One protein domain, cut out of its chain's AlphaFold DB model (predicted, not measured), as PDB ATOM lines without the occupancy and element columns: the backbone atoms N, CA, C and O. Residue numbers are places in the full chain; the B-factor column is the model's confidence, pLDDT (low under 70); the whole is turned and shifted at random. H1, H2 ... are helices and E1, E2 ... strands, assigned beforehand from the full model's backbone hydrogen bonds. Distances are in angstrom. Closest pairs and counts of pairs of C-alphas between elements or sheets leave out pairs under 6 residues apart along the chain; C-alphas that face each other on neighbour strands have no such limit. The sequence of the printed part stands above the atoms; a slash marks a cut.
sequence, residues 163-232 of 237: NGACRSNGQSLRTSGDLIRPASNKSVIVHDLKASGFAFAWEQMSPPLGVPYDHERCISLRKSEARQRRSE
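AT A GLANCE: This is residues 163 to 232 of the 237 residues of the protein "Hypothetical protein" of Coccolithus braarudii (UniProt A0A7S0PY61). The longest helix, H3, and the shorter H2 make a helical hairpin that meets over only part of H3, whose far end, residues 227 to 231, sticks out with Glu 232 as a free arm. Short H1 sits near the beginning of H3, away from H2, while the small strand E1 lies near H2 and a long unnamed stretch, residues 176 to 188, joins H1 to E1. The printed part has 70 residues, with three named helices and one named strand in the order H1, E1, H2, H3, and is mostly helix by class. It is compact, with a radius of gyration of the C-alphas of 12.2 A and spans of 36 by 28 by 18 A.

IN THESE COORDINATES: H3, residues 215 to 231, is 25.3 A long, from C-alpha 215 at (-28.920, -47.276, -31.205) to C-alpha 231 at (-11.536, -38.870, -14.932). H2, residues 197 to 205, is 11.9 A long. E1 is residues 189 to 191, 6.4 A, and H1 is residues 170 to 175, 8.7 A, beginning at C-alpha 170 at (-33.192, -40.940, -30.095).

HOW THE PARTS SIT: H3 touches H2 with residues 218 to 222 alone; the closest C-alphas, of Phe 200 and Cys 218, are 6.6 A apart. The two form a hairpin, at a shallow tilt of 30 degrees, opposite ways. H1 and H3 are close but not clearly touching, with the C-alphas of Gln 171 and His 215 closest at 7.1 A. H1 is apart from H2 and from E1. E1 pairs with no named strand; its closest C-alpha to H2 is that of Val 190, 7.0 A from that of Ala 201. Each O i to N i+4 pair is within hydrogen-bond range in H1 and H2, and 11 of 13 in H3.

THE WHOLE: The C-alphas farthest apart, of Gly 177 and Glu 232, are 38.6 A apart. The printed part has no cut. The link from H1 to E1 is long. Mean pLDDT of the printed part is 73.5; residues under 70 include 175 to 180, 208 to 211 and 223 to 232.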
ATOM      1  N   ASN A 163     -29.221 -36.366 -38.370       79.56
ATOM      2  CA  ASN A 163     -28.856 -35.885 -37.040       79.56
ATOM      3  C   ASN A 163     -28.297 -37.035 -36.211       79.56
ATOM      4  O   ASN A 163     -28.677 -38.199 -36.381       79.56
ATOM      5  N   GLY A 164     -27.428 -36.700 -35.265       70.12
ATOM      6  CA  GLY A 164     -26.950 -37.595 -34.234       70.12
ATOM      7  C   GLY A 164     -28.135 -38.192 -33.483       70.12
ATOM      8  O   GLY A 164     -28.834 -37.528 -32.712       70.12
ATOM      9  N   ALA A 165     -28.380 -39.478 -33.715       65.94
ATOM     10  CA  ALA A 165     -29.407 -40.234 -33.013       65.94
ATOM     11  C   ALA A 165     -28.872 -40.865 -31.708       65.94
ATOM     12  O   ALA A 165     -29.643 -41.486 -30.982       65.94
ATOM     13  N   CYS A 166     -27.587 -40.669 -31.364       72.94
ATOM     14  CA  CYS A 166     -26.954 -41.150 -30.125       72.94
ATOM     15  C   CYS A 166     -27.418 -40.356 -28.881       72.94
ATOM     16  O   CYS A 166     -26.624 -39.689 -28.215       72.94
ATOM     17  N   ARG A 167     -28.712 -40.378 -28.568       74.75
ATOM     18  CA  ARG A 167     -29.326 -39.744 -27.387       74.75
ATOM     19  C   ARG A 167     -30.356 -40.689 -26.782       74.75
ATOM     20  O   ARG A 167     -30.921 -41.494 -27.506       74.75
ATOM     21  N   SER A 168     -30.617 -40.586 -25.480       73.94
ATOM     22  CA  SER A 168     -31.519 -41.504 -24.759       73.94
ATOM     23  C   SER A 168     -32.940 -41.560 -25.333       73.94
ATOM     24  O   SER A 168     -33.573 -42.604 -25.287       73.94
ATOM     25  N   ASN A 169     -33.430 -40.462 -25.910       69.38
ATOM     26  CA  ASN A 169     -34.724 -40.384 -26.593       69.38
ATOM     27  C   ASN A 169     -34.625 -40.546 -28.123       69.38
ATOM     28  O   ASN A 169     -35.607 -40.334 -28.834       69.38
ATOM     29  N   GLY A 170     -33.458 -40.919 -28.657       70.81
ATOM     30  CA  GLY A 170     -33.192 -40.940 -30.095       70.81
ATOM     31  C   GLY A 170     -34.039 -41.966 -30.838       70.81
ATOM     32  O   GLY A 170     -34.495 -41.682 -31.942       70.81
ATOM     33  N   GLN A 171     -34.322 -43.118 -30.221       71.69
ATOM     34  CA  GLN A 171     -35.220 -44.121 -30.793       71.69
ATOM     35  C   GLN A 171     -36.659 -43.610 -30.936       71.69
ATOM     36  O   GLN A 171     -37.266 -43.822 -31.982       71.69
ATOM     37  N   SER A 172     -37.183 -42.919 -29.917       70.69
ATOM     38  CA  SER A 172     -38.540 -42.354 -29.932       70.69
ATOM     39  C   SER A 172     -38.676 -41.258 -30.994       70.69
ATOM     40  O   SER A 172     -39.628 -41.270 -31.775       70.69
ATOM     41  N   LEU A 173     -37.675 -40.380 -31.103       65.38
ATOM     42  CA  LEU A 173     -37.664 -39.324 -32.116       65.38
ATOM     43  C   LEU A 173     -37.445 -39.863 -33.540       65.38
ATOM     44  O   LEU A 173     -37.963 -39.319 -34.506       65.38
ATOM     45  N   ARG A 174     -36.723 -40.981 -33.690       70.19
ATOM     46  CA  ARG A 174     -36.606 -41.677 -34.980       70.19
ATOM     47  C   ARG A 174     -37.962 -42.208 -35.450       70.19
ATOM     48  O   ARG A 174     -38.242 -42.199 -36.645       70.19
ATOM     49  N   THR A 175     -38.784 -42.706 -34.525       66.94
ATOM     50  CA  THR A 175     -40.106 -43.272 -34.840       66.94
ATOM     51  C   THR A 175     -41.193 -42.223 -35.046       66.94
ATOM     52  O   THR A 175     -42.155 -42.513 -35.748       66.94
ATOM     53  N   SER A 176     -41.045 -41.012 -34.496       58.59
ATOM     54  CA  SER A 176     -42.020 -39.928 -34.680       58.59
ATOM     55  C   SER A 176     -41.946 -39.259 -36.059       58.59
ATOM     56  O   SER A 176     -42.733 -38.366 -36.335       58.59
ATOM     57  N   GLY A 177     -41.015 -39.668 -36.933       54.50
ATOM     58  CA  GLY A 177     -40.861 -39.123 -38.291       54.50
ATOM     59  C   GLY A 177     -40.193 -37.744 -38.347       54.50
ATOM     60  O   GLY A 177     -39.726 -37.328 -39.411       54.50
ATOM     61  N   ASP A 178     -40.069 -37.087 -37.198       51.72
ATOM     62  CA  ASP A 178     -39.542 -35.743 -37.061       51.72
ATOM     63  C   ASP A 178     -38.033 -35.762 -36.782       51.72
ATOM     64  O   ASP A 178     -37.543 -36.222 -35.751       51.72
ATOM     65  N   LEU A 179     -37.285 -35.173 -37.716       55.91
ATOM     66  CA  LEU A 179     -35.998 -34.507 -37.479       55.91
ATOM     67  C   LEU A 179     -34.772 -35.368 -37.177       55.91
ATOM     68  O   LEU A 179     -33.659 -34.867 -37.325       55.91
ATOM     69  N   ILE A 180     -34.906 -36.638 -36.793       62.38
ATOM     70  CA  ILE A 180     -33.750 -37.481 -36.457       62.38
ATOM     71  C   ILE A 180     -33.674 -38.680 -37.386       62.38
ATOM     72  O   ILE A 180     -34.268 -39.737 -37.176       62.38
ATOM     73  N   ARG A 181     -32.879 -38.502 -38.439       74.25
ATOM     74  CA  ARG A 181     -32.451 -39.584 -39.325       74.25
ATOM     75  C   ARG A 181     -31.077 -40.051 -38.865       74.25
ATOM     76  O   ARG A 181     -30.187 -39.207 -38.790       74.25
ATOM     77  N   PRO A 182     -30.874 -41.345 -38.559       77.06
ATOM     78  CA  PRO A 182     -29.552 -41.835 -38.200       77.06
ATOM     79  C   PRO A 182     -28.594 -41.669 -39.381       77.06
ATOM     80  O   PRO A 182     -29.009 -41.787 -40.536       77.06
ATOM     81  N   ALA A 183     -27.316 -41.421 -39.096       83.94
ATOM     82  CA  ALA A 183     -26.266 -41.408 -40.112       83.94
ATOM     83  C   ALA A 183     -26.355 -42.654 -41.012       83.94
ATOM     84  O   ALA A 183     -26.686 -43.744 -40.547       83.94
ATOM     85  N   SER A 184     -26.095 -42.487 -42.308       84.44
ATOM     86  CA  SER A 184     -26.060 -43.591 -43.264       84.44
ATOM     87  C   SER A 184     -25.131 -43.281 -44.430       84.44
ATOM     88  O   SER A 184     -24.701 -42.145 -44.639       84.44
ATOM     89  N   ASN A 185     -24.897 -44.276 -45.281       86.12
ATOM     90  CA  ASN A 185     -24.102 -44.096 -46.490       86.12
ATOM     91  C   ASN A 185     -24.741 -43.135 -47.510       86.12
ATOM     92  O   ASN A 185     -24.113 -42.837 -48.527       86.12
ATOM     93  N   LYS A 186     -25.982 -42.676 -47.290       87.31
ATOM     94  CA  LYS A 186     -26.666 -41.646 -48.090       87.31
ATOM     95  C   LYS A 186     -26.541 -40.247 -47.483       87.31
ATOM     96  O   LYS A 186     -26.887 -39.292 -48.171       87.31
ATOM     97  N   SER A 187     -26.073 -40.120 -46.241       89.62
ATOM     98  CA  SER A 187     -25.877 -38.823 -45.594       89.62
ATOM     99  C   SER A 187     -24.863 -37.988 -46.369       89.62
ATOM    100  O   SER A 187     -23.835 -38.509 -46.804       89.62
ATOM    101  N   VAL A 188     -25.159 -36.699 -46.525       92.69
ATOM    102  CA  VAL A 188     -24.219 -35.673 -47.001       92.69
ATOM    103  C   VAL A 188     -23.636 -34.922 -45.805       92.69
ATOM    104  O   VAL A 188     -22.427 -34.709 -45.767       92.69
ATOM    105  N   ILE A 189     -24.472 -34.595 -44.814       92.31
ATOM    106  CA  ILE A 189     -24.080 -33.976 -43.541       92.31
ATOM    107  C   ILE A 189     -24.773 -34.737 -42.407       92.31
ATOM    108  O   ILE A 189     -25.937 -35.127 -42.544       92.31
ATOM    109  N   VAL A 190     -24.055 -34.961 -41.310       90.38
ATOM    110  CA  VAL A 190     -24.596 -35.463 -40.045       90.38
ATOM    111  C   VAL A 190     -24.316 -34.427 -38.958       90.38
ATOM    112  O   VAL A 190     -23.148 -34.163 -38.698       90.38
ATOM    113  N   HIS A 191     -25.355 -33.855 -38.350       88.44
ATOM    114  CA  HIS A 191     -25.277 -32.798 -37.322       88.44
ATOM    115  C   HIS A 191     -25.540 -33.346 -35.911       88.44
ATOM    116  O   HIS A 191     -25.899 -34.517 -35.767       88.44
ATOM    117  N   ASP A 192     -25.381 -32.524 -34.872       83.19
ATOM    118  CA  ASP A 192     -25.630 -32.855 -33.459       83.19
ATOM    119  C   ASP A 192     -24.755 -34.030 -32.978       83.19
ATOM    120  O   ASP A 192     -25.178 -34.938 -32.250       83.19
ATOM    121  N   LEU A 193     -23.505 -34.049 -33.445       82.44
ATOM    122  CA  LEU A 193     -22.496 -35.028 -33.071       82.44
ATOM    123  C   LEU A 193     -21.709 -34.537 -31.862       82.44
ATOM    124  O   LEU A 193     -21.070 -33.493 -31.870       82.44
ATOM    125  N   LYS A 194     -21.678 -35.341 -30.806       77.38
ATOM    126  CA  LYS A 194     -20.745 -35.142 -29.690       77.38
ATOM    127  C   LYS A 194     -19.663 -36.206 -29.783       77.38
ATOM    128  O   LYS A 194     -20.018 -37.353 -30.024       77.38
ATOM    129  N   ALA A 195     -18.398 -35.827 -29.603       69.56
ATOM    130  CA  ALA A 195     -17.218 -36.698 -29.504       69.56
ATOM    131  C   ALA A 195     -17.342 -38.061 -30.246       69.56
ATOM    132  O   ALA A 195     -17.233 -38.084 -31.471       69.56
ATOM    133  N   SER A 196     -17.665 -39.179 -29.592       66.50
ATOM    134  CA  SER A 196     -17.747 -40.520 -30.203       66.50
ATOM    135  C   SER A 196     -18.784 -40.654 -31.324       66.50
ATOM    136  O   SER A 196     -18.740 -41.588 -32.129       66.50
ATOM    137  N   GLY A 197     -19.750 -39.737 -31.379       76.94
ATOM    138  CA  GLY A 197     -20.720 -39.613 -32.457       76.94
ATOM    139  C   GLY A 197     -20.058 -39.397 -33.816       76.94
ATOM    140  O   GLY A 197     -20.596 -39.867 -34.813       76.94
ATOM    141  N   PHE A 198     -18.870 -38.783 -33.866       83.94
ATOM    142  CA  PHE A 198     -18.092 -38.632 -35.097       83.94
ATOM    143  C   PHE A 198     -17.593 -39.971 -35.638       83.94
ATOM    144  O   PHE A 198     -17.778 -40.252 -36.822       83.94
ATOM    145  N   ALA A 199     -17.021 -40.823 -34.780       82.69
ATOM    146  CA  ALA A 199     -16.565 -42.157 -35.174       82.69
ATOM    147  C   ALA A 199     -17.741 -43.024 -35.649       82.69
ATOM    148  O   ALA A 199     -17.684 -43.632 -36.717       82.69
ATOM    149  N   PHE A 200     -18.853 -42.998 -34.909       82.75
ATOM    150  CA  PHE A 200     -20.067 -43.709 -35.301       82.75
ATOM    151  C   PHE A 200     -20.631 -43.197 -36.637       82.75
ATOM    152  O   PHE A 200     -20.969 -43.988 -37.517       82.75
ATOM    153  N   ALA A 201     -20.708 -41.877 -36.831       86.62
ATOM    154  CA  ALA A 201     -21.172 -41.289 -38.084       86.62
ATOM    155  C   ALA A 201     -20.243 -41.646 -39.255       86.62
ATOM    156  O   ALA A 201     -20.727 -41.976 -40.335       86.62
ATOM    157  N   TRP A 202     -18.924 -41.639 -39.046       86.38
ATOM    158  CA  TRP A 202     -17.936 -42.044 -40.047       86.38
ATOM    159  C   TRP A 202     -18.122 -43.493 -40.512       86.38
ATOM    160  O   TRP A 202     -18.122 -43.758 -41.721       86.38
ATOM    161  N   GLU A 203     -18.327 -44.423 -39.576       85.31
ATOM    162  CA  GLU A 203     -18.628 -45.824 -39.887       85.31
ATOM    163  C   GLU A 203     -19.903 -45.940 -40.729       85.31
ATOM    164  O   GLU A 203     -19.890 -46.546 -41.801       85.31
ATOM    165  N   GLN A 204     -20.986 -45.290 -40.293       86.25
ATOM    166  CA  GLN A 204     -22.281 -45.329 -40.977       86.25
ATOM    167  C   GLN A 204     -22.248 -44.672 -42.368       86.25
ATOM    168  O   GLN A 204     -22.992 -45.074 -43.262       86.25
ATOM    169  N   MET A 205     -21.393 -43.666 -42.577       88.69
ATOM    170  CA  MET A 205     -21.236 -42.961 -43.856       88.69
ATOM    171  C   MET A 205     -20.314 -43.677 -44.860       88.69
ATOM    172  O   MET A 205     -20.250 -43.266 -46.027       88.69
ATOM    173  N   SER A 206     -19.595 -44.723 -44.446       83.25
ATOM    174  CA  SER A 206     -18.594 -45.406 -45.274       83.25
ATOM    175  C   SER A 206     -19.190 -46.450 -46.253       83.25
ATOM    176  O   SER A 206     -20.272 -46.986 -46.015       83.25
ATOM    177  N   PRO A 207     -18.547 -46.714 -47.412       70.31
ATOM    178  CA  PRO A 207     -19.043 -47.653 -48.433       70.31
ATOM    179  C   PRO A 207     -18.790 -49.139 -48.091       70.31
ATOM    180  O   PRO A 207     -17.951 -49.441 -47.249       70.31
ATOM    181  N   PRO A 208     -19.477 -50.060 -48.800       64.50
ATOM    182  CA  PRO A 208     -20.706 -50.651 -48.298       64.50
ATOM    183  C   PRO A 208     -20.443 -51.578 -47.101       64.50
ATOM    184  O   PRO A 208     -20.125 -52.754 -47.251       64.50
ATOM    185  N   LEU A 209     -20.709 -51.065 -45.908       57.00
ATOM    186  CA  LEU A 209     -21.198 -51.891 -44.822       57.00
ATOM    187  C   LEU A 209     -22.633 -51.446 -44.572       57.00
ATOM    188  O   LEU A 209     -22.889 -50.331 -44.129       57.00
ATOM    189  N   GLY A 210     -23.586 -52.316 -44.906       57.31
ATOM    190  CA  GLY A 210     -24.992 -52.169 -44.534       57.31
ATOM    191  C   GLY A 210     -25.201 -52.427 -43.046       57.31
ATOM    192  O   GLY A 210     -26.164 -53.098 -42.693       57.31
ATOM    193  N   VAL A 211     -24.273 -51.965 -42.199       66.31
ATOM    194  CA  VAL A 211     -24.349 -52.108 -40.748       66.31
ATOM    195  C   VAL A 211     -25.610 -51.372 -40.328       66.31
ATOM    196  O   VAL A 211     -25.675 -50.149 -40.486       66.31
ATOM    197  N   PRO A 212     -26.637 -52.097 -39.857       75.06
ATOM    198  CA  PRO A 212     -27.851 -51.461 -39.397       75.06
ATOM    199  C   PRO A 212     -27.495 -50.448 -38.318       75.06
ATOM    200  O   PRO A 212     -26.562 -50.645 -37.537       75.06
ATOM    201  N   TYR A 213     -28.242 -49.352 -38.277       78.00
ATOM    202  CA  TYR A 213     -28.110 -48.412 -37.181       78.00
ATOM    203  C   TYR A 213     -28.382 -49.132 -35.850       78.00
ATOM    204  O   TYR A 213     -29.509 -49.560 -35.599       78.00
ATOM    205  N   ASP A 214     -27.351 -49.243 -35.014       81.12
ATOM    206  CA  ASP A 214     -27.428 -49.781 -33.658       81.12
ATOM    207  C   ASP A 214     -27.476 -48.619 -32.661       81.12
ATOM    208  O   ASP A 214     -26.474 -47.943 -32.399       81.12
ATOM    209  N   HIS A 215     -28.674 -48.371 -32.133       81.44
ATOM    210  CA  HIS A 215     -28.920 -47.276 -31.205       81.44
ATOM    211  C   HIS A 215     -28.173 -47.441 -29.878       81.44
ATOM    212  O   HIS A 215     -27.631 -46.464 -29.358       81.44
ATOM    213  N   GLU A 216     -28.114 -48.664 -29.353       83.19
ATOM    214  CA  GLU A 216     -27.484 -48.945 -28.063       83.19
ATOM    215  C   GLU A 216     -25.973 -48.763 -28.157       83.19
ATOM    216  O   GLU A 216     -25.367 -48.117 -27.297       83.19
ATOM    217  N   ARG A 217     -25.363 -49.210 -29.261       81.12
ATOM    218  CA  ARG A 217     -23.949 -48.939 -29.553       81.12
ATOM    219  C   ARG A 217     -23.673 -47.438 -29.671       81.12
ATOM    220  O   ARG A 217     -22.721 -46.947 -29.065       81.12
ATOM    221  N   CYS A 218     -24.523 -46.705 -30.391       79.44
ATOM    222  CA  CYS A 218     -24.443 -45.247 -30.550       79.44
ATOM    223  C   CYS A 218     -24.447 -44.532 -29.179       79.44
ATOM    224  O   CYS A 218     -23.609 -43.669 -28.910       79.44
ATOM    225  N   ILE A 219     -25.366 -44.908 -28.279       80.75
ATOM    226  CA  ILE A 219     -25.470 -44.338 -26.925       80.75
ATOM    227  C   ILE A 219     -24.285 -44.748 -26.041       80.75
ATOM    228  O   ILE A 219     -23.767 -43.916 -25.293       80.75
ATOM    229  N   SER A 220     -23.877 -46.018 -26.083       78.38
ATOM    230  CA  SER A 220     -22.807 -46.567 -25.242       78.38
ATOM    231  C   SER A 220     -21.485 -45.834 -25.464       78.38
ATOM    232  O   SER A 220     -20.861 -45.374 -24.504       78.38
ATOM    233  N   LEU A 221     -21.131 -45.610 -26.733       73.25
ATOM    234  CA  LEU A 221     -19.955 -44.833 -27.118       73.25
ATOM    235  C   LEU A 221     -19.988 -43.426 -26.495       73.25
ATOM    236  O   LEU A 221     -19.035 -43.030 -25.823       73.25
ATOM    237  N   ARG A 222     -21.134 -42.733 -26.564       70.88
ATOM    238  CA  ARG A 222     -21.299 -41.389 -25.980       70.88
ATOM    239  C   ARG A 222     -21.148 -41.378 -24.454       70.88
ATOM    240  O   ARG A 222     -20.612 -40.429 -23.886       70.88
ATOM    241  N   LYS A 223     -21.642 -42.414 -23.764       68.69
ATOM    242  CA  LYS A 223     -21.541 -42.537 -22.297       68.69
ATOM    243  C   LYS A 223     -20.117 -42.856 -21.835       68.69
ATOM    244  O   LYS A 223     -19.722 -42.388 -20.766       68.69
ATOM    245  N   SER A 224     -19.369 -43.649 -22.604       63.09
ATOM    246  CA  SER A 224     -18.002 -44.059 -22.259       63.09
ATOM    247  C   SER A 224     -17.037 -42.868 -22.185       63.09
ATOM    248  O   SER A 224     -16.331 -42.708 -21.191       63.09
ATOM    249  N   GLU A 225     -17.115 -41.937 -23.133       60.91
ATOM    250  CA  GLU A 225     -16.292 -40.722 -23.129       60.91
ATOM    251  C   GLU A 225     -16.726 -39.695 -22.083       60.91
ATOM    252  O   GLU A 225     -15.884 -39.026 -21.490       60.91
ATOM    253  N   ALA A 226     -18.031 -39.574 -21.809       60.72
ATOM    254  CA  ALA A 226     -18.513 -38.710 -20.732       60.72
ATOM    255  C   ALA A 226     -17.957 -39.142 -19.364       60.72
ATOM    256  O   ALA A 226     -17.780 -38.307 -18.478       60.72
ATOM    257  N   ARG A 227     -17.669 -40.439 -19.189       59.31
ATOM    258  CA  ARG A 227     -16.958 -40.962 -18.015       59.31
ATOM    259  C   ARG A 227     -15.459 -40.674 -18.089       59.31
ATOM    260  O   ARG A 227     -14.911 -40.223 -17.092       59.31
ATOM    261  N   GLN A 228     -14.832 -40.849 -19.251       59.84
ATOM    262  CA  GLN A 228     -13.394 -40.622 -19.443       59.84
ATOM    263  C   GLN A 228     -12.984 -39.147 -19.248       59.84
ATOM    264  O   GLN A 228     -12.011 -38.870 -18.553       59.84
ATOM    265  N   ARG A 229     -13.788 -38.187 -19.728       58.22
ATOM    266  CA  ARG A 229     -13.576 -36.743 -19.489       58.22
ATOM    267  C   ARG A 229     -13.778 -36.313 -18.035       58.22
ATOM    268  O   ARG A 229     -13.269 -35.278 -17.633       58.22
ATOM    269  N   ARG A 230     -14.540 -37.075 -17.241       59.56
ATOM    270  CA  ARG A 230     -14.686 -36.831 -15.793       59.56
ATOM    271  C   ARG A 230     -13.510 -37.376 -14.983       59.56
ATOM    272  O   ARG A 230     -13.363 -36.992 -13.831       59.56
ATOM    273  N   SER A 231     -12.724 -38.285 -15.559       55.03
ATOM    274  CA  SER A 231     -11.536 -38.870 -14.932       55.03
ATOM    275  C   SER A 231     -10.221 -38.209 -15.353       55.03
ATOM    276  O   SER A 231      -9.185 -38.551 -14.792       55.03
ATOM    277  N   GLU A 232     -10.234 -37.282 -16.316       45.28
ATOM    278  CA  GLU A 232      -9.055 -36.480 -16.660       45.28
ATOM    279  C   GLU A 232      -8.891 -35.338 -15.638       45.28
ATOM    280  O   GLU A 232      -9.846 -34.588 -15.415       45.28
TER     281      GLU A 232